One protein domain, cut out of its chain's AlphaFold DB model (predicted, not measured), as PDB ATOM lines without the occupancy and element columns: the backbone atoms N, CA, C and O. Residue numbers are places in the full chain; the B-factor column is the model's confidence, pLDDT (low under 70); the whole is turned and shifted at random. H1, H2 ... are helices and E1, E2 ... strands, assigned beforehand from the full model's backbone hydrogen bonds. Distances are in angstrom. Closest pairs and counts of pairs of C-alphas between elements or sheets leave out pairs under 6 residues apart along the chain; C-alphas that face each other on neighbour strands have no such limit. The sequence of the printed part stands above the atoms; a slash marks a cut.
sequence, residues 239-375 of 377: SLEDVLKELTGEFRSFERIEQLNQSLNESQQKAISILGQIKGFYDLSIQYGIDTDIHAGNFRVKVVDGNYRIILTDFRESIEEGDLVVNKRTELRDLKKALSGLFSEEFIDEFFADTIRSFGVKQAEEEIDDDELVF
ATOM      1  N   SER A 239     328.467 328.892 219.274       91.75
ATOM      2  CA  SER A 239     328.730 327.885 218.239       91.75
ATOM      3  C   SER A 239     328.620 326.475 218.820       91.75
ATOM      4  O   SER A 239     328.768 326.287 220.029       91.75
ATOM      5  N   LEU A 240     328.374 325.479 217.967       92.25
ATOM      6  CA  LEU A 240     328.516 324.082 218.373       92.25
ATOM      7  C   LEU A 240     329.956 323.780 218.812       92.25
ATOM      8  O   LEU A 240     330.150 323.146 219.843       92.25
ATOM      9  N   GLU A 241     330.960 324.271 218.084       91.12
ATOM     10  CA  GLU A 241     332.368 324.012 218.402       91.12
ATOM     11  C   GLU A 241     332.755 324.447 219.821       91.12
ATOM     12  O   GLU A 241     333.487 323.735 220.500       91.12
ATOM     13  N   ASP A 242     332.276 325.602 220.284       90.12
ATOM     14  CA  ASP A 242     332.604 326.112 221.621       90.12
ATOM     15  C   ASP A 242     331.920 325.286 222.718       90.12
ATOM     16  O   ASP A 242     332.534 324.975 223.737       90.12
ATOM     17  N   VAL A 243     330.693 324.820 222.462       92.44
ATOM     18  CA  VAL A 243     329.978 323.882 223.344       92.44
ATOM     19  C   VAL A 243     330.690 322.527 223.419       92.44
ATOM     20  O   VAL A 243     330.792 321.952 224.502       92.44
ATOM     21  N   LEU A 244     331.220 322.021 222.300       91.81
ATOM     22  CA  LEU A 244     332.011 320.786 222.273       91.81
ATOM     23  C   LEU A 244     333.334 320.946 223.045       91.81
ATOM     24  O   LEU A 244     333.694 320.060 223.823       91.81
ATOM     25  N   LYS A 245     334.028 322.087 222.895       90.38
ATOM     26  CA  LYS A 245     335.263 322.414 223.639       90.38
ATOM     27  C   LYS A 245     335.028 322.435 225.155       90.38
ATOM     28  O   LYS A 245     335.839 321.878 225.887       90.38
ATOM     29  N   GLU A 246     333.924 323.025 225.620       90.81
ATOM     30  CA  GLU A 246     333.546 323.020 227.044       90.81
ATOM     31  C   GLU A 246     333.308 321.595 227.570       90.81
ATOM     32  O   GLU A 246     333.933 321.186 228.548       90.81
ATOM     33  N   LEU A 247     332.475 320.807 226.878       90.12
ATOM     34  CA  LEU A 247     332.144 319.430 227.272       90.12
ATOM     35  C   LEU A 247     333.374 318.500 227.313       90.12
ATOM     36  O   LEU A 247     333.395 317.552 228.098       90.12
ATOM     37  N   THR A 248     334.411 318.783 226.515       86.19
ATOM     38  CA  THR A 248     335.637 317.961 226.405       86.19
ATOM     39  C   THR A 248     336.461 317.941 227.704       86.19
ATOM     40  O   THR A 248     337.311 317.072 227.887       86.19
ATOM     41  N   GLY A 249     336.202 318.859 228.644       79.69
ATOM     42  CA  GLY A 249     336.806 318.843 229.980       79.69
ATOM     43  C   GLY A 249     336.015 318.082 231.054       79.69
ATOM     44  O   GLY A 249     336.547 317.864 232.142       79.69
ATOM     45  N   GLU A 250     334.757 317.703 230.799       85.50
ATOM     46  CA  GLU A 250     333.816 317.297 231.861       85.50
ATOM     47  C   GLU A 250     333.716 315.775 232.081       85.50
ATOM     48  O   GLU A 250     333.343 315.327 233.168       85.50
ATOM     49  N   PHE A 251     334.045 314.956 231.078       88.06
ATOM     50  CA  PHE A 251     333.972 313.492 231.154       88.06
ATOM     51  C   PHE A 251     334.994 312.820 230.216       88.06
ATOM     52  O   PHE A 251     335.589 313.467 229.361       88.06
ATOM     53  N   ARG A 252     335.228 311.509 230.386       87.31
ATOM     54  CA  ARG A 252     336.038 310.722 229.435       87.31
ATOM     55  C   ARG A 252     335.228 310.439 228.176       87.31
ATOM     56  O   ARG A 252     334.075 310.036 228.306       87.31
ATOM     57  N   SER A 253     335.846 310.582 227.005       90.25
ATOM     58  CA  SER A 253     335.216 310.306 225.712       90.25
ATOM     59  C   SER A 253     334.536 308.935 225.667       90.25
ATOM     60  O   SER A 253     335.023 307.959 226.241       90.25
ATOM     61  N   PHE A 254     333.412 308.861 224.960       93.19
ATOM     62  CA  PHE A 254     332.776 307.587 224.652       93.19
ATOM     63  C   PHE A 254     333.636 306.805 223.651       93.19
ATOM     64  O   PHE A 254     334.130 307.370 222.679       93.19
ATOM     65  N   GLU A 255     333.800 305.507 223.888       92.81
ATOM     66  CA  GLU A 255     334.625 304.590 223.094       92.81
ATOM     67  C   GLU A 255     333.777 303.617 222.258       92.81
ATOM     68  O   GLU A 255     334.216 303.221 221.177       92.81
ATOM     69  N   ARG A 256     332.592 303.221 222.761       92.38
ATOM     70  CA  ARG A 256     331.674 302.228 222.161       92.38
ATOM     71  C   ARG A 256     330.218 302.443 222.574       92.38
ATOM     72  O   ARG A 256     329.949 302.906 223.687       92.38
ATOM     73  N   ILE A 257     329.276 302.083 221.705       93.12
ATOM     74  CA  ILE A 257     327.847 302.363 221.895       93.12
ATOM     75  C   ILE A 257     327.232 301.640 223.107       93.12
ATOM     76  O   ILE A 257     326.275 302.144 223.697       93.12
ATOM     77  N   GLU A 258     327.802 300.524 223.581       92.94
ATOM     78  CA  GLU A 258     327.296 299.830 224.774       92.94
ATOM     79  C   GLU A 258     327.420 300.657 226.062       92.94
ATOM     80  O   GLU A 258     326.713 300.373 227.035       92.94
ATOM     81  N   GLN A 259     328.251 301.706 226.080       90.38
ATOM     82  CA  GLN A 259     328.322 302.658 227.194       90.38
ATOM     83  C   GLN A 259     326.997 303.409 227.413       90.38
ATOM     84  O   GLN A 259     326.734 303.854 228.528       90.38
ATOM     85  N   LEU A 260     326.118 303.483 226.404       91.06
ATOM     86  CA  LEU A 260     324.775 304.066 226.536       91.06
ATOM     87  C   LEU A 260     323.815 303.216 227.382       91.06
ATOM     88  O   LEU A 260     322.785 303.722 227.821       91.06
ATOM     89  N   ASN A 261     324.159 301.956 227.672       91.44
ATOM     90  CA  ASN A 261     323.424 301.122 228.629       91.44
ATOM     91  C   ASN A 261     323.785 301.439 230.097       91.44
ATOM     92  O   ASN A 261     323.251 300.810 231.012       91.44
ATOM     93  N   GLN A 262     324.722 302.363 230.339       90.44
ATOM     94  CA  GLN A 262     325.186 302.749 231.672       90.44
ATOM     95  C   GLN A 262     324.521 304.054 232.139       90.44
ATOM     96  O   GLN A 262     323.957 304.813 231.352       90.44
ATOM     97  N   SER A 263     324.596 304.339 233.441       92.00
ATOM     98  CA  SER A 263     324.058 305.579 234.015       92.00
ATOM     99  C   SER A 263     324.899 306.793 233.601       92.00
ATOM    100  O   SER A 263     325.887 307.116 234.260       92.00
ATOM    101  N   LEU A 264     324.490 307.479 232.534       93.00
ATOM    102  CA  LEU A 264     325.150 308.687 232.030       93.00
ATOM    103  C   LEU A 264     325.004 309.873 232.997       93.00
ATOM    104  O   LEU A 264     323.914 310.126 233.515       93.00
ATOM    105  N   ASN A 265     326.077 310.644 233.190       91.81
ATOM    106  CA  ASN A 265     326.033 311.921 233.909       91.81
ATOM    107  C   ASN A 265     325.404 313.047 233.050       91.81
ATOM    108  O   ASN A 265     325.137 312.862 231.865       91.81
ATOM    109  N   GLU A 266     325.156 314.223 233.632       91.56
ATOM    110  CA  GLU A 266     324.474 315.331 232.938       91.56
ATOM    111  C   GLU A 266     325.226 315.814 231.677       91.56
ATOM    112  O   GLU A 266     324.611 316.051 230.636       91.56
ATOM    113  N   SER A 267     326.555 315.905 231.734       91.38
ATOM    114  CA  SER A 267     327.420 316.297 230.612       91.38
ATOM    115  C   SER A 267     327.403 315.269 229.479       91.38
ATOM    116  O   SER A 267     327.290 315.623 228.307       91.38
ATOM    117  N   GLN A 268     327.426 313.981 229.830       92.69
ATOM    118  CA  GLN A 268     327.273 312.856 228.908       92.69
ATOM    119  C   GLN A 268     325.889 312.852 228.246       92.69
ATOM    120  O   GLN A 268     325.792 312.682 227.032       92.69
ATOM    121  N   GLN A 269     324.820 313.102 229.009       93.31
ATOM    122  CA  GLN A 269     323.460 313.241 228.471       93.31
ATOM    123  C   GLN A 269     323.355 314.435 227.507       93.31
ATOM    124  O   GLN A 269     322.768 314.304 226.433       93.31
ATOM    125  N   LYS A 270     323.973 315.580 227.834       93.31
ATOM    126  CA  LYS A 270     324.070 316.749 226.941       93.31
ATOM    127  C   LYS A 270     324.820 316.422 225.648       93.31
ATOM    128  O   LYS A 270     324.318 316.739 224.573       93.31
ATOM    129  N   ALA A 271     325.972 315.755 225.731       93.88
ATOM    130  CA  ALA A 271     326.757 315.358 224.563       93.88
ATOM    131  C   ALA A 271     325.992 314.381 223.647       93.88
ATOM    132  O   ALA A 271     325.957 314.574 222.433       93.88
ATOM    133  N   ILE A 272     325.314 313.379 224.216       95.19
ATOM    134  CA  ILE A 272     324.483 312.433 223.454       95.19
ATOM    135  C   ILE A 272     323.241 313.111 222.859       95.19
ATOM    136  O   ILE A 272     322.879 312.827 221.720       95.19
ATOM    137  N   SER A 273     322.628 314.060 223.571       94.81
ATOM    138  CA  SER A 273     321.525 314.875 223.045       94.81
ATOM    139  C   SER A 273     321.960 315.750 221.862       94.81
ATOM    140  O   SER A 273     321.230 315.853 220.876       94.81
ATOM    141  N   ILE A 274     323.165 316.332 221.913       94.75
ATOM    142  CA  ILE A 274     323.785 317.029 220.776       94.75
ATOM    143  C   ILE A 274     323.965 316.062 219.597       94.75
ATOM    144  O   ILE A 274     323.500 316.351 218.496       94.75
ATOM    145  N   LEU A 275     324.597 314.907 219.823       95.44
ATOM    146  CA  LEU A 275     324.913 313.949 218.761       95.44
ATOM    147  C   LEU A 275     323.650 313.392 218.086       95.44
ATOM    148  O   LEU A 275     323.584 313.331 216.860       95.44
ATOM    149  N   GLY A 276     322.623 313.054 218.872       94.81
ATOM    150  CA  GLY A 276     321.325 312.603 218.367       94.81
ATOM    151  C   GLY A 276     320.583 313.673 217.563       94.81
ATOM    152  O   GLY A 276     319.975 313.357 216.542       94.81
ATOM    153  N   GLN A 277     320.678 314.947 217.961       94.56
ATOM    154  CA  GLN A 277     320.137 316.053 217.167       94.56
ATOM    155  C   GLN A 277     320.880 316.206 215.835       94.56
ATOM    156  O   GLN A 277     320.224 316.317 214.804       94.56
ATOM    157  N   ILE A 278     322.219 316.144 215.836       93.62
ATOM    158  CA  ILE A 278     323.034 316.237 214.613       93.62
ATOM    159  C   ILE A 278     322.743 315.064 213.667       93.62
ATOM    160  O   ILE A 278     322.471 315.301 212.492       93.62
ATOM    161  N   LYS A 279     322.697 313.822 214.171       92.69
ATOM    162  CA  LYS A 279     322.267 312.646 213.391       92.69
ATOM    163  C   LYS A 279     320.882 312.862 212.772       92.69
ATOM    164  O   LYS A 279     320.684 312.556 211.602       92.69
ATOM    165  N   GLY A 280     319.962 313.479 213.517       91.00
ATOM    166  CA  GLY A 280     318.642 313.859 213.021       91.00
ATOM    167  C   GLY A 280     318.670 314.787 211.799       91.00
ATOM    168  O   GLY A 280     317.840 314.610 210.917       91.00
ATOM    169  N   PHE A 281     319.614 315.732 211.696       89.81
ATOM    170  CA  PHE A 281     319.765 316.545 210.478       89.81
ATOM    171  C   PHE A 281     320.228 315.692 209.286       89.81
ATOM    172  O   PHE A 281     319.646 315.802 208.211       89.81
ATOM    173  N   TYR A 282     321.204 314.794 209.479       89.12
ATOM    174  CA  TYR A 282     321.659 313.873 208.427       89.12
ATOM    175  C   TYR A 282     320.544 312.931 207.952       89.12
ATOM    176  O   TYR A 282     320.304 312.832 206.751       89.12
ATOM    177  N   ASP A 283     319.840 312.276 208.881       87.00
ATOM    178  CA  ASP A 283     318.739 311.356 208.571       87.00
ATOM    179  C   ASP A 283     317.652 312.056 207.730       87.00
ATOM    180  O   ASP A 283     317.213 311.523 206.710       87.00
ATOM    181  N   LEU A 284     317.265 313.281 208.114       85.81
ATOM    182  CA  LEU A 284     316.252 314.068 207.405       85.81
ATOM    183  C   LEU A 284     316.760 314.579 206.043       85.81
ATOM    184  O   LEU A 284     315.995 314.567 205.080       85.81
ATOM    185  N   SER A 285     318.033 314.980 205.924       84.25
ATOM    186  CA  SER A 285     318.623 315.370 204.632       84.25
ATOM    187  C   SER A 285     318.610 314.220 203.629       84.25
ATOM    188  O   SER A 285     318.172 314.407 202.496       84.25
ATOM    189  N   ILE A 286     319.010 313.014 204.051       81.62
ATOM    190  CA  ILE A 286     318.964 311.813 203.204       81.62
ATOM    191  C   ILE A 286     317.514 311.485 202.832       81.62
ATOM    192  O   ILE A 286     317.226 311.228 201.660       81.62
ATOM    193  N   GLN A 287     316.601 311.501 203.812       82.00
ATOM    194  CA  GLN A 287     315.193 311.149 203.620       82.00
ATOM    195  C   GLN A 287     314.513 312.040 202.572       82.00
ATOM    196  O   GLN A 287     313.823 311.521 201.696       82.00
ATOM    197  N   TYR A 288     314.709 313.358 202.654       77.38
ATOM    198  CA  TYR A 288     314.015 314.332 201.807       77.38
ATOM    199  C   TYR A 288     314.830 314.823 200.600       77.38
ATOM    200  O   TYR A 288     314.321 315.633 199.835       77.38
ATOM    201  N   GLY A 289     316.064 314.342 200.404       75.00
ATOM    202  CA  GLY A 289     316.920 314.762 199.284       75.00
ATOM    203  C   GLY A 289     317.461 316.189 199.425       75.00
ATOM    204  O   GLY A 289     317.729 316.850 198.427       75.00
ATOM    205  N   ILE A 290     317.585 316.686 200.657       75.44
ATOM    206  CA  ILE A 290     318.009 318.062 200.932       75.44
ATOM    207  C   ILE A 290     319.535 318.101 200.976       75.44
ATOM    208  O   ILE A 290     320.133 317.712 201.985       75.44
ATOM    209  N   ASP A 291     320.162 318.619 199.920       72.06
ATOM    210  CA  ASP A 291     321.562 319.017 200.006       72.06
ATOM    211  C   ASP A 291     321.672 320.373 200.713       72.06
ATOM    212  O   ASP A 291     321.262 321.408 200.196       72.06
ATOM    213  N   THR A 292     322.170 320.356 201.943       72.25
ATOM    214  CA  THR A 292     322.512 321.542 202.739       72.25
ATOM    215  C   THR A 292     323.806 321.232 203.481       72.25
ATOM    216  O   THR A 292     324.028 320.077 203.832       72.25
ATOM    217  N   ASP A 293     324.666 322.216 203.717       77.06
ATOM    218  CA  ASP A 293     325.986 322.005 204.341       77.06
ATOM    219  C   ASP A 293     325.893 321.703 205.864       77.06
ATOM    220  O   ASP A 293     325.746 322.612 206.691       77.06
ATOM    221  N   ILE A 294     325.961 320.418 206.257       84.06
ATOM    222  CA  ILE A 294     325.804 319.929 207.645       84.06
ATOM    223  C   ILE A 294     327.171 319.697 208.320       84.06
ATOM    224  O   ILE A 294     327.473 318.620 208.854       84.06
ATOM    225  N   HIS A 295     328.004 320.739 208.363       84.44
ATOM    226  CA  HIS A 295     329.260 320.744 209.122       84.44
ATOM    227  C   HIS A 295     329.167 321.508 210.462       84.44
ATOM    228  O   HIS A 295     328.334 322.402 210.648       84.44
ATOM    229  N   ALA A 296     330.074 321.223 211.407       84.31
ATOM    230  CA  ALA A 296     330.021 321.752 212.780       84.31
ATOM    231  C   ALA A 296     329.942 323.295 212.886       84.31
ATOM    232  O   ALA A 296     329.227 323.806 213.750       84.31
ATOM    233  N   GLY A 297     330.602 324.037 211.989       84.31
ATOM    234  CA  GLY A 297     330.594 325.509 211.979       84.31
ATOM    235  C   GLY A 297     329.244 326.160 211.625       84.31
ATOM    236  O   GLY A 297     329.006 327.314 211.995       84.31
ATOM    237  N   ASN A 298     328.337 325.418 210.974       85.81
ATOM    238  CA  ASN A 298     327.003 325.894 210.575       85.81
ATOM    239  C   ASN A 298     325.959 325.683 211.679       85.81
ATOM    240  O   ASN A 298     324.841 326.200 211.584       85.81
ATOM    241  N   PHE A 299     326.324 324.975 212.752       91.12
ATOM    242  CA  PHE A 299     325.474 324.755 213.912       91.12
ATOM    243  C   PHE A 299     325.720 325.778 215.028       91.12
ATOM    244  O   PHE A 299     326.849 326.065 215.440       91.12
ATOM    245  N   ARG A 300     324.618 326.281 215.588       91.94
ATOM    246  CA  ARG A 300     324.585 327.069 216.826       91.94
ATOM    247  C   ARG A 300     323.800 326.327 217.898       91.94
ATOM    248  O   ARG A 300     322.995 325.451 217.588       91.94
ATOM    249  N   VAL A 301     324.010 326.695 219.159       92.81
ATOM    250  CA  VAL A 301     323.344 326.047 220.296       92.81
ATOM    251  C   VAL A 301     322.517 327.056 221.082       92.81
ATOM    252  O   VAL A 301     323.049 328.007 221.658       92.81
ATOM    253  N   LYS A 302     321.201 326.829 221.128       90.62
ATOM    254  CA  LYS A 302     320.289 327.495 222.068       90.62
ATOM    255  C   LYS A 302     320.211 326.676 223.358       90.62
ATOM    256  O   LYS A 302     320.268 325.450 223.317       90.62
ATOM    257  N   VAL A 303     320.018 327.348 224.490       89.56
ATOM    258  CA  VAL A 303     319.599 326.694 225.739       89.56
ATOM    259  C   VAL A 303     318.107 326.957 225.916       89.56
ATOM    260  O   VAL A 303     317.701 328.113 226.018       89.56
ATOM    261  N   VAL A 304     317.296 325.901 225.917       85.31
ATOM    262  CA  VAL A 304     315.833 325.964 226.065       85.31
ATOM    263  C   VAL A 304     315.455 325.065 227.235       85.31
ATOM    264  O   VAL A 304     315.777 323.880 227.221       85.31
ATOM    265  N   ASP A 305     314.850 325.634 228.277       87.38
ATOM    266  CA  ASP A 305     314.469 324.923 229.508       87.38
ATOM    267  C   ASP A 305     315.619 324.087 230.113       87.38
ATOM    268  O   ASP A 305     315.449 322.941 230.519       87.38
ATOM    269  N   GLY A 306     316.833 324.655 230.103       83.69
ATOM    270  CA  GLY A 306     318.076 324.012 230.559       83.69
ATOM    271  C   GLY A 306     318.723 323.037 229.563       83.69
ATOM    272  O   GLY A 306     319.888 322.682 229.729       83.69
ATOM    273  N   ASN A 307     318.014 322.648 228.504       87.44
ATOM    274  CA  ASN A 307     318.469 321.674 227.515       87.44
ATOM    275  C   ASN A 307     319.191 322.344 226.339       87.44
ATOM    276  O   ASN A 307     318.810 323.423 225.883       87.44
ATOM    277  N   TYR A 308     320.222 321.681 225.815       93.19
ATOM    278  CA  TYR A 308     320.937 322.119 224.616       93.19
ATOM    279  C   TYR A 308     320.162 321.738 223.352       93.19
ATOM    280  O   TYR A 308     319.883 320.562 223.113       93.19
ATOM    281  N   ARG A 309     319.845 322.743 222.532       93.69
ATOM    282  CA  ARG A 309     319.173 322.588 221.242       93.69
ATOM    283  C   ARG A 309     320.076 323.044 220.103       93.69
ATOM    284  O   ARG A 309     320.500 324.200 220.082       93.69
ATOM    285  N   ILE A 310     320.325 322.145 219.159       94.00
ATOM    286  CA  ILE A 310     321.097 322.410 217.945       94.00
ATOM    287  C   ILE A 310     320.219 323.130 216.923       94.00
ATOM    288  O   ILE A 310     319.096 322.707 216.655       94.00
ATOM    289  N   ILE A 311     320.744 324.219 216.364       89.56
ATOM    290  CA  ILE A 311     320.092 325.037 215.344       89.56
ATOM    291  C   ILE A 311     321.009 325.140 214.124       89.56
ATOM    292  O   ILE A 311     322.145 325.600 214.252       89.56
ATOM    293  N   LEU A 312     320.515 324.743 212.950       87.44
ATOM    294  CA  LEU A 312     321.197 324.953 211.669       87.44
ATOM    295  C   LEU A 312     321.076 326.428 211.247       87.44
ATOM    296  O   LEU A 312     319.987 327.005 211.328       87.44
ATOM    297  N   THR A 313     322.195 327.048 210.853       81.06
ATOM    298  CA  THR A 313     322.278 328.506 210.614       81.06
ATOM    299  C   THR A 313     322.783 328.936 209.241       81.06
ATOM    300  O   THR A 313     322.610 330.102 208.893       81.06
ATOM    301  N   ASP A 314     323.338 328.012 208.459       74.62
ATOM    302  CA  ASP A 314     323.549 328.176 207.020       74.62
ATOM    303  C   ASP A 314     322.665 327.154 206.288       74.62
ATOM    304  O   ASP A 314     322.384 326.083 206.825       74.62
ATOM    305  N   PHE A 315     322.193 327.519 205.100       69.00
ATOM    306  CA  PHE A 315     321.251 326.738 204.290       69.00
ATOM    307  C   PHE A 315     321.666 326.682 202.821       69.00
ATOM    308  O   PHE A 315     320.830 326.407 201.968       69.00
ATOM    309  N   ARG A 316     322.925 327.011 202.513       65.56
ATOM    310  CA  ARG A 316     323.483 326.818 201.175       65.56
ATOM    311  C   ARG A 316     323.530 325.329 200.822       65.56
ATOM    312  O   ARG A 316     323.772 324.486 201.689       65.56
ATOM    313  N   GLU A 317     323.327 325.050 199.535       61.66
ATOM    314  CA  GLU A 317     323.721 323.797 198.874       61.66
ATOM    315  C   GLU A 317     325.200 323.502 199.183       61.66
ATOM    316  O   GLU A 317     325.986 324.430 199.422       61.66
ATOM    317  N   SER A 318     325.583 322.223 199.236       60.28
ATOM    318  CA  SER A 318     326.978 321.868 199.486       60.28
ATOM    319  C   SER A 318     327.815 322.271 198.267       60.28
ATOM    320  O   SER A 318     327.370 322.164 197.128       60.28
ATOM    321  N   ILE A 319     329.025 322.790 198.487       53.41
ATOM    322  CA  ILE A 319     329.825 323.416 197.410       53.41
ATOM    323  C   ILE A 319     330.440 322.354 196.464       53.41
ATOM    324  O   ILE A 319     330.954 322.684 195.396       53.41
ATOM    325  N   GLU A 320     330.369 321.071 196.827       54.50
ATOM    326  CA  GLU A 320     330.700 319.954 195.940       54.50
ATOM    327  C   GLU A 320     329.524 319.692 194.968       54.50
ATOM    328  O   GLU A 320     328.557 319.018 195.313       54.50
ATOM    329  N   GLU A 321     329.601 320.224 193.737       46.09
ATOM    330  CA  GLU A 321     328.675 319.895 192.636       46.09
ATOM    331  C   GLU A 321     328.755 318.384 192.309       46.09
ATOM    332  O   GLU A 321     329.625 317.946 191.550       46.09
ATOM    333  N   GLY A 322     327.875 317.568 192.900       56.03
ATOM    334  CA  GLY A 322     327.938 316.110 192.787       56.03
ATOM    335  C   GLY A 322     326.837 315.353 193.534       56.03
ATOM    336  O   GLY A 322     325.829 315.920 193.950       56.03
ATOM    337  N   ASP A 323     327.041 314.041 193.675       65.44
ATOM    338  CA  ASP A 323     326.163 313.113 194.400       65.44
ATOM    339  C   ASP A 323     325.987 313.545 195.874       65.44
ATOM    340  O   ASP A 323     326.947 313.568 196.652       65.44
ATOM    341  N   LEU A 324     324.736 313.818 196.274       69.19
ATOM    342  CA  LEU A 324     324.315 314.148 197.646       69.19
ATOM    343  C   LEU A 324     324.915 313.188 198.689       69.19
ATOM    344  O   LEU A 324     325.302 313.596 199.787       69.19
ATOM    345  N   VAL A 325     324.993 311.900 198.365       71.19
ATOM    346  CA  VAL A 325     325.550 310.862 199.226       71.19
ATOM    347  C   VAL A 325     327.055 311.054 199.434       71.19
ATOM    348  O   VAL A 325     327.547 310.846 200.548       71.19
ATOM    349  N   VAL A 326     327.800 311.458 198.402       70.62
ATOM    350  CA  VAL A 326     329.233 311.773 198.516       70.62
ATOM    351  C   VAL A 326     329.426 313.003 199.400       70.62
ATOM    352  O   VAL A 326     330.177 312.915 200.374       70.62
ATOM    353  N   ASN A 327     328.671 314.078 199.155       76.69
ATOM    354  CA  ASN A 327     328.734 315.322 199.929       76.69
ATOM    355  C   ASN A 327     328.515 315.046 201.428       76.69
ATOM    356  O   ASN A 327     329.343 315.386 202.276       76.69
ATOM    357  N   LYS A 328     327.462 314.294 201.776       81.81
ATOM    358  CA  LYS A 328     327.152 313.953 203.176       81.81
ATOM    359  C   LYS A 328     328.145 312.959 203.802       81.81
ATOM    360  O   LYS A 328     328.310 312.964 205.022       81.81
ATOM    361  N   ARG A 329     328.873 312.156 203.014       78.44
ATOM    362  CA  ARG A 329     330.028 311.368 203.503       78.44
ATOM    363  C   ARG A 329     331.259 312.249 203.763       78.44
ATOM    364  O   ARG A 329     331.997 311.967 204.711       78.44
ATOM    365  N   THR A 330     331.488 313.297 202.968       80.69
ATOM    366  CA  THR A 330     332.542 314.301 203.208       80.69
ATOM    367  C   THR A 330     332.242 315.109 204.474       80.69
ATOM    368  O   THR A 330     333.069 315.138 205.386       80.69
ATOM    369  N   GLU A 331     331.035 315.668 204.591       82.88
ATOM    370  CA  GLU A 331     330.595 316.458 205.752       82.88
ATOM    371  C   GLU A 331     330.654 315.645 207.061       82.88
ATOM    372  O   GLU A 331     331.193 316.124 208.065       82.88
ATOM    373  N   LEU A 332     330.221 314.375 207.047       86.44
ATOM    374  CA  LEU A 332     330.295 313.493 208.221       86.44
ATOM    375  C   LEU A 332     331.747 313.213 208.653       86.44
ATOM    376  O   LEU A 332     332.024 313.098 209.850       86.44
ATOM    377  N   ARG A 333     332.697 313.144 207.708       86.06
ATOM    378  CA  ARG A 333     334.131 312.970 208.006       86.06
ATOM    379  C   ARG A 333     334.718 314.189 208.723       86.06
ATOM    380  O   ARG A 333     335.577 314.026 209.589       86.06
ATOM    381  N   ASP A 334     334.259 315.393 208.401       85.25
ATOM    382  CA  ASP A 334     334.721 316.616 209.062       85.25
ATOM    383  C   ASP A 334     333.996 316.864 210.392       85.25
ATOM    384  O   ASP A 334     334.626 317.264 211.375       85.25
ATOM    385  N   LEU A 335     332.721 316.480 210.490       87.25
ATOM    386  CA  LEU A 335     331.999 316.398 211.758       87.25
ATOM    387  C   LEU A 335     332.674 315.423 212.744       87.25
ATOM    388  O   LEU A 335     332.853 315.778 213.909       87.25
ATOM    389  N   LYS A 336     333.115 314.237 212.295       90.38
ATOM    390  CA  LYS A 336     333.893 313.285 213.117       90.38
ATOM    391  C   LYS A 336     335.112 313.945 213.771       90.38
ATOM    392  O   LYS A 336     335.332 313.772 214.968       90.38
ATOM    393  N   LYS A 337     335.870 314.759 213.023       89.12
ATOM    394  CA  LYS A 337     337.036 315.493 213.555       89.12
ATOM    395  C   LYS A 337     336.626 316.445 214.681       89.12
ATOM    396  O   LYS A 337     337.262 316.439 215.733       89.12
ATOM    397  N   ALA A 338     335.550 317.213 214.494       87.62
ATOM    398  CA  ALA A 338     335.030 318.137 215.506       87.62
ATOM    399  C   ALA A 338     334.496 317.424 216.768       87.62
ATOM    400  O   ALA A 338     334.564 317.977 217.864       87.62
ATOM    401  N   LEU A 339     333.992 316.195 216.624       91.62
ATOM    402  CA  LEU A 339     333.457 315.371 217.715       91.62
ATOM    403  C   LEU A 339     334.512 314.538 218.466       91.62
ATOM    404  O   LEU A 339     334.218 314.049 219.558       91.62
ATOM    405  N   SER A 340     335.726 314.402 217.922       89.69
ATOM    406  CA  SER A 340     336.778 313.487 218.408       89.69
ATOM    407  C   SER A 340     337.230 313.681 219.866       89.69
ATOM    408  O   SER A 340     337.802 312.769 220.457       89.69
ATOM    409  N   GLY A 341     336.960 314.842 220.476       88.12
ATOM    410  CA  GLY A 341     337.200 315.084 221.907       88.12
ATOM    411  C   GLY A 341     336.169 314.435 222.845       88.12
ATOM    412  O   GLY A 341     336.463 314.223 224.019       88.12
ATOM    413  N   LEU A 342     334.974 314.105 222.341       93.44
ATOM    414  CA  LEU A 342     333.859 313.538 223.113       93.44
ATOM    415  C   LEU A 342     333.539 312.086 222.742       93.44
ATOM    416  O   LEU A 342     333.020 311.348 223.579       93.44
ATOM    417  N   PHE A 343     333.829 311.679 221.506       95.62
ATOM    418  CA  PHE A 343     333.463 310.378 220.946       95.62
ATOM    419  C   PHE A 343     334.620 309.815 220.110       95.62
ATOM    420  O   PHE A 343     335.234 310.553 219.340       95.62
ATOM    421  N   SER A 344     334.892 308.515 220.228       94.19
ATOM    422  CA  SER A 344     335.764 307.787 219.303       94.19
ATOM    423  C   SER A 344     335.160 307.745 217.896       94.19
ATOM    424  O   SER A 344     333.953 307.930 217.708       94.19
ATOM    425  N   GLU A 345     335.989 307.470 216.888       91.38
ATOM    426  CA  GLU A 345     335.488 307.287 215.524       91.38
ATOM    427  C   GLU A 345     334.570 306.057 215.438       91.38
ATOM    428  O   GLU A 345     333.509 306.129 214.820       91.38
ATOM    429  N   GLU A 346     334.908 304.982 216.157       92.06
ATOM    430  CA  GLU A 346     334.103 303.764 216.243       92.06
ATOM    431  C   GLU A 346     332.735 304.002 216.891       92.06
ATOM    432  O   GLU A 346     331.736 303.493 216.389       92.06
ATOM    433  N   PHE A 347     332.658 304.819 217.950       94.94
ATOM    434  CA  PHE A 347     331.379 305.200 218.552       94.94
ATOM    435  C   PHE A 347     330.508 305.960 217.547       94.94
ATOM    436  O   PHE A 347     329.305 305.713 217.459       94.94
ATOM    437  N   ILE A 348     331.093 306.894 216.788       93.88
ATOM    438  CA  ILE A 348     330.346 307.677 215.796       93.88
ATOM    439  C   ILE A 348     329.855 306.767 214.663       93.88
ATOM    440  O   ILE A 348     328.692 306.875 214.286       93.88
ATOM    441  N   ASP A 349     330.678 305.843 214.159       91.38
ATOM    442  CA  ASP A 349     330.255 304.894 213.120       91.38
ATOM    443  C   ASP A 349     329.180 303.912 213.610       91.38
ATOM    444  O   ASP A 349     328.234 303.633 212.875       91.38
ATOM    445  N   GLU A 350     329.258 303.439 214.859       93.50
ATOM    446  CA  GLU A 350     328.200 302.638 215.492       93.50
ATOM    447  C   GLU A 350     326.891 303.439 215.630       93.50
ATOM    448  O   GLU A 350     325.816 302.945 215.289       93.50
ATOM    449  N   PHE A 351     326.971 304.698 216.073       94.44
ATOM    450  CA  PHE A 351     325.815 305.574 216.291       94.44
ATOM    451  C   PHE A 351     325.161 306.057 214.980       94.44
ATOM    452  O   PHE A 351     323.945 306.250 214.918       94.44
ATOM    453  N   PHE A 352     325.949 306.225 213.915       92.81
ATOM    454  CA  PHE A 352     325.482 306.600 212.575       92.81
ATOM    455  C   PHE A 352     325.264 305.388 211.648       92.81
ATOM    456  O   PHE A 352     324.915 305.587 210.488       92.81
ATOM    457  N   ALA A 353     325.401 304.141 212.115       91.06
ATOM    458  CA  ALA A 353     325.421 302.943 211.261       91.06
ATOM    459  C   ALA A 353     324.224 302.811 210.292       91.06
ATOM    460  O   ALA A 353     324.403 302.412 209.139       91.06
ATOM    461  N   ASP A 354     323.007 303.166 210.716       87.56
ATOM    462  CA  ASP A 354     321.814 303.142 209.853       87.56
ATOM    463  C   ASP A 354     321.756 304.339 208.879       87.56
ATOM    464  O   ASP A 354     321.301 304.188 207.744       87.56
ATOM    465  N   THR A 355     322.293 305.501 209.269       86.38
ATOM    466  CA  THR A 355     322.488 306.678 208.395       86.38
ATOM    467  C   THR A 355     323.500 306.343 207.295       86.38
ATOM    468  O   THR A 355     323.237 306.534 206.110       86.38
ATOM    469  N   ILE A 356     324.621 305.728 207.684       84.38
ATOM    470  CA  ILE A 356     325.690 305.272 206.790       84.38
ATOM    471  C   ILE A 356     325.198 304.142 205.872       84.38
ATOM    472  O   ILE A 356     325.566 304.098 204.700       84.38
ATOM    473  N   ARG A 357     324.304 303.262 206.345       83.38
ATOM    474  CA  ARG A 357     323.644 302.280 205.470       83.38
ATOM    475  C   ARG A 357     322.701 302.949 204.471       83.38
ATOM    476  O   ARG A 357     322.683 302.543 203.316       83.38
ATOM    477  N   SER A 358     321.970 303.984 204.884       77.12
ATOM    478  CA  SER A 358     321.062 304.739 204.005       77.12
ATOM    479  C   SER A 358     321.814 305.435 202.864       77.12
ATOM    480  O   SER A 358     321.351 305.392 201.726       77.12
ATOM    481  N   PHE A 359     323.024 305.953 203.123       75.12
ATOM    482  CA  PHE A 359     323.950 306.384 202.066       75.12
ATOM    483  C   PHE A 359     324.246 305.264 201.052       75.12
ATOM    484  O   PHE A 359     324.346 305.517 199.860       75.12
ATOM    485  N   GLY A 360     324.457 304.028 201.508       60.59
ATOM    486  CA  GLY A 360     324.776 302.897 200.626       60.59
ATOM    487  C   GLY A 360     323.593 302.380 199.802       60.59
ATOM    488  O   GLY A 360     323.816 301.779 198.759       60.59
ATOM    489  N   VAL A 361     322.352 302.602 200.251       60.47
ATOM    490  CA  VAL A 361     321.148 302.156 199.528       60.47
ATOM    491  C   VAL A 361     320.818 303.091 198.365       60.47
ATOM    492  O   VAL A 361     320.592 302.597 197.268       60.47
ATOM    493  N   LYS A 362     320.856 304.416 198.568       55.34
ATOM    494  CA  LYS A 362     320.447 305.378 197.527       55.34
ATOM    495  C   LYS A 362     321.293 305.331 196.257       55.34
ATOM    496  O   LYS A 362     320.735 305.404 195.172       55.34
ATOM    497  N   GLN A 363     322.603 305.099 196.369       51.34
ATOM    498  CA  GLN A 363     323.459 304.945 195.184       51.34
ATOM    499  C   GLN A 363     323.024 303.758 194.302       51.34
ATOM    500  O   GLN A 363     323.112 303.842 193.086       51.34
ATOM    501  N   ALA A 364     322.473 302.691 194.895       52.72
ATOM    502  CA  ALA A 364     321.927 301.546 194.163       52.72
ATOM    503  C   ALA A 364     320.476 301.749 193.669       52.72
ATOM    504  O   ALA A 364     319.930 300.857 193.024       52.72
ATOM    505  N   GLU A 365     319.842 302.880 193.989       53.59
ATOM    506  CA  GLU A 365     318.575 303.325 193.391       53.59
ATOM    507  C   GLU A 365     318.861 304.315 192.243       53.59
ATOM    508  O   GLU A 365     318.271 304.195 191.175       53.59
ATOM    509  N   GLU A 366     319.836 305.215 192.413       50.91
ATOM    510  CA  GLU A 366     320.259 306.196 191.401       50.91
ATOM    511  C   GLU A 366     321.018 305.550 190.216       50.91
ATOM    512  O   GLU A 366     320.749 305.901 189.070       50.91
ATOM    513  N   GLU A 367     321.856 304.523 190.442       47.16
ATOM    514  CA  GLU A 367     322.480 303.730 189.354       47.16
ATOM    515  C   GLU A 367     321.459 302.970 188.471       47.16
ATOM    516  O   GLU A 367     321.829 302.478 187.406       47.16
ATOM    517  N   ILE A 368     320.187 302.851 188.878       48.00
ATOM    518  CA  ILE A 368     319.145 302.146 188.103       48.00
ATOM    519  C   ILE A 368     318.416 303.086 187.125       48.00
ATOM    520  O   ILE A 368     318.100 302.660 186.013       48.00
ATOM    521  N   ASP A 369     318.172 304.347 187.501       45.56
ATOM    522  CA  ASP A 369     317.452 305.308 186.647       45.56
ATOM    523  C   ASP A 369     318.295 305.752 185.428       45.56
ATOM    524  O   ASP A 369     317.759 305.879 184.322       45.56
ATOM    525  N   ASP A 370     319.613 305.932 185.593       41.97
ATOM    526  CA  ASP A 370     320.514 306.321 184.492       41.97
ATOM    527  C   ASP A 370     320.630 305.222 183.412       41.97
ATOM    528  O   ASP A 370     320.606 305.522 182.214       41.97
ATOM    529  N   ASP A 371     320.691 303.943 183.804       47.09
ATOM    530  CA  ASP A 371     320.811 302.812 182.867       47.09
ATOM    531  C   ASP A 371     319.486 302.513 182.122       47.09
ATOM    532  O   ASP A 371     319.512 302.061 180.971       47.09
ATOM    533  N   GLU A 372     318.311 302.802 182.711       43.25
ATOM    534  CA  GLU A 372     317.017 302.615 182.022       43.25
ATOM    535  C   GLU A 372     316.730 303.735 180.991       43.25
ATOM    536  O   GLU A 372     316.093 303.482 179.959       43.25
ATOM    537  N   LEU A 373     317.285 304.941 181.179       40.56
ATOM    538  CA  LEU A 373     317.195 306.051 180.215       40.56
ATOM    539  C   LEU A 373     317.999 305.826 178.919       40.56
ATOM    540  O   LEU A 373     317.650 306.385 177.875       40.56
ATOM    541  N   VAL A 374     319.032 304.979 178.940       41.97
ATOM    542  CA  VAL A 374     319.866 304.672 177.757       41.97
ATOM    543  C   VAL A 374     319.167 303.716 176.770       41.97
ATOM    544  O   VAL A 374     319.584 303.604 175.616       41.97
ATOM    545  N   PHE A 375     318.063 303.068 177.162       39.75
ATOM    546  CA  PHE A 375     317.375 302.048 176.351       39.75
ATOM    547  C   PHE A 375     316.154 302.531 175.535       39.75
ATOM    548  O   PHE A 375     315.445 301.696 174.967       39.75
TER     549      PHE A 375
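Overview. This is residues 239 to 375 of the 377 residues of an uncharacterized protein of Candidatus Anoxychlamydiales bacterium (UniProt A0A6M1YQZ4). Three helices, H3, H4 and H6, run up and down along the longest axis as a bundle; H6 is shifted along it, and its far end sticks out with residues 367 to 375. H3 and H4 form the middle, the hairpin E1-E2 covers H3 on the side away from H6, with H1 beside it, and the short H2 and H5 lie on the H6 side. The printed part has 137 residues with six named helices and two named strands, in the order H1 H2 H3 E1 E2 H4 H5 H6; the sheet, E1 - E2, is antiparallel, and the class is mostly helix. The whole is compact, with a radius of gyration of the C-alphas of 16.6 A, yet elongated, spanning 59 by 31 by 24 A.

Arrangement. Start at H1, residues 240 to 247, and pass H2, residues 257 to 261, to reach H3, residues 266 to 288. H1 and H3 only just touch, with 3 pairs of C-alphas within 8 A, the closest those of Leu 247 and Ser 267, 6.6 A. Next come E1, residues 299 to 304, and E2, residues 307 to 312, an antiparallel hairpin; look at N 300 and O 311, 2.9 A, within hydrogen-bond range. The closest C-alphas of H3 and E2 are those of Gln 277 and Ile 310, 6.5 A. H4, residues 324 to 339, is close to H3 but not clearly touching, at a shallow tilt of 10 degrees, opposite ways; the closest C-alphas, of Tyr 282 and Lys 328, are 7.6 A apart. H5, residues 345 to 351, only just touches H2, with 3 pairs within 8 A, the closest C-alphas being those of Ile 257 and Phe 347, 5.6 A. H6, residues 353 to 373, touches H3 the same way at a shallow tilt of 8 degrees, with its residues 355 to 359 alone, closest at C-alphas 283 and 355, 6.0 A. It touches H4 opposite ways at 18 degrees, a shallow tilt, closest at C-alphas 325 and 359, 5.5 A. Every O i to N i+4 pair is within hydrogen-bond range in H1, H3 and H5, against 11 of 12 in H4, 11 of 17 in H6 and 0 of 1 in H2, where 2 of 2 O i to N i+3 pairs are.

Along the chain. Find C-alpha 240 at (328.516, 324.082, 218.373), where H1 begins. H3 runs 32.9 A from C-alpha 266 at (324.474, 315.331, 232.938), H4 22.1 A, and H6 32.3 A to C-alpha 373 at (317.195, 306.051, 180.215).

Size, cuts and confidence. The C-alphas farthest apart, of Glu 250 and Phe 375, are 59.9 A apart. The printed part has no cut, and the link from E2 to H4 is long. Mean pLDDT of the printed part is 81.4; look for values under 70 at residues 315 to 324 and 360 to 375.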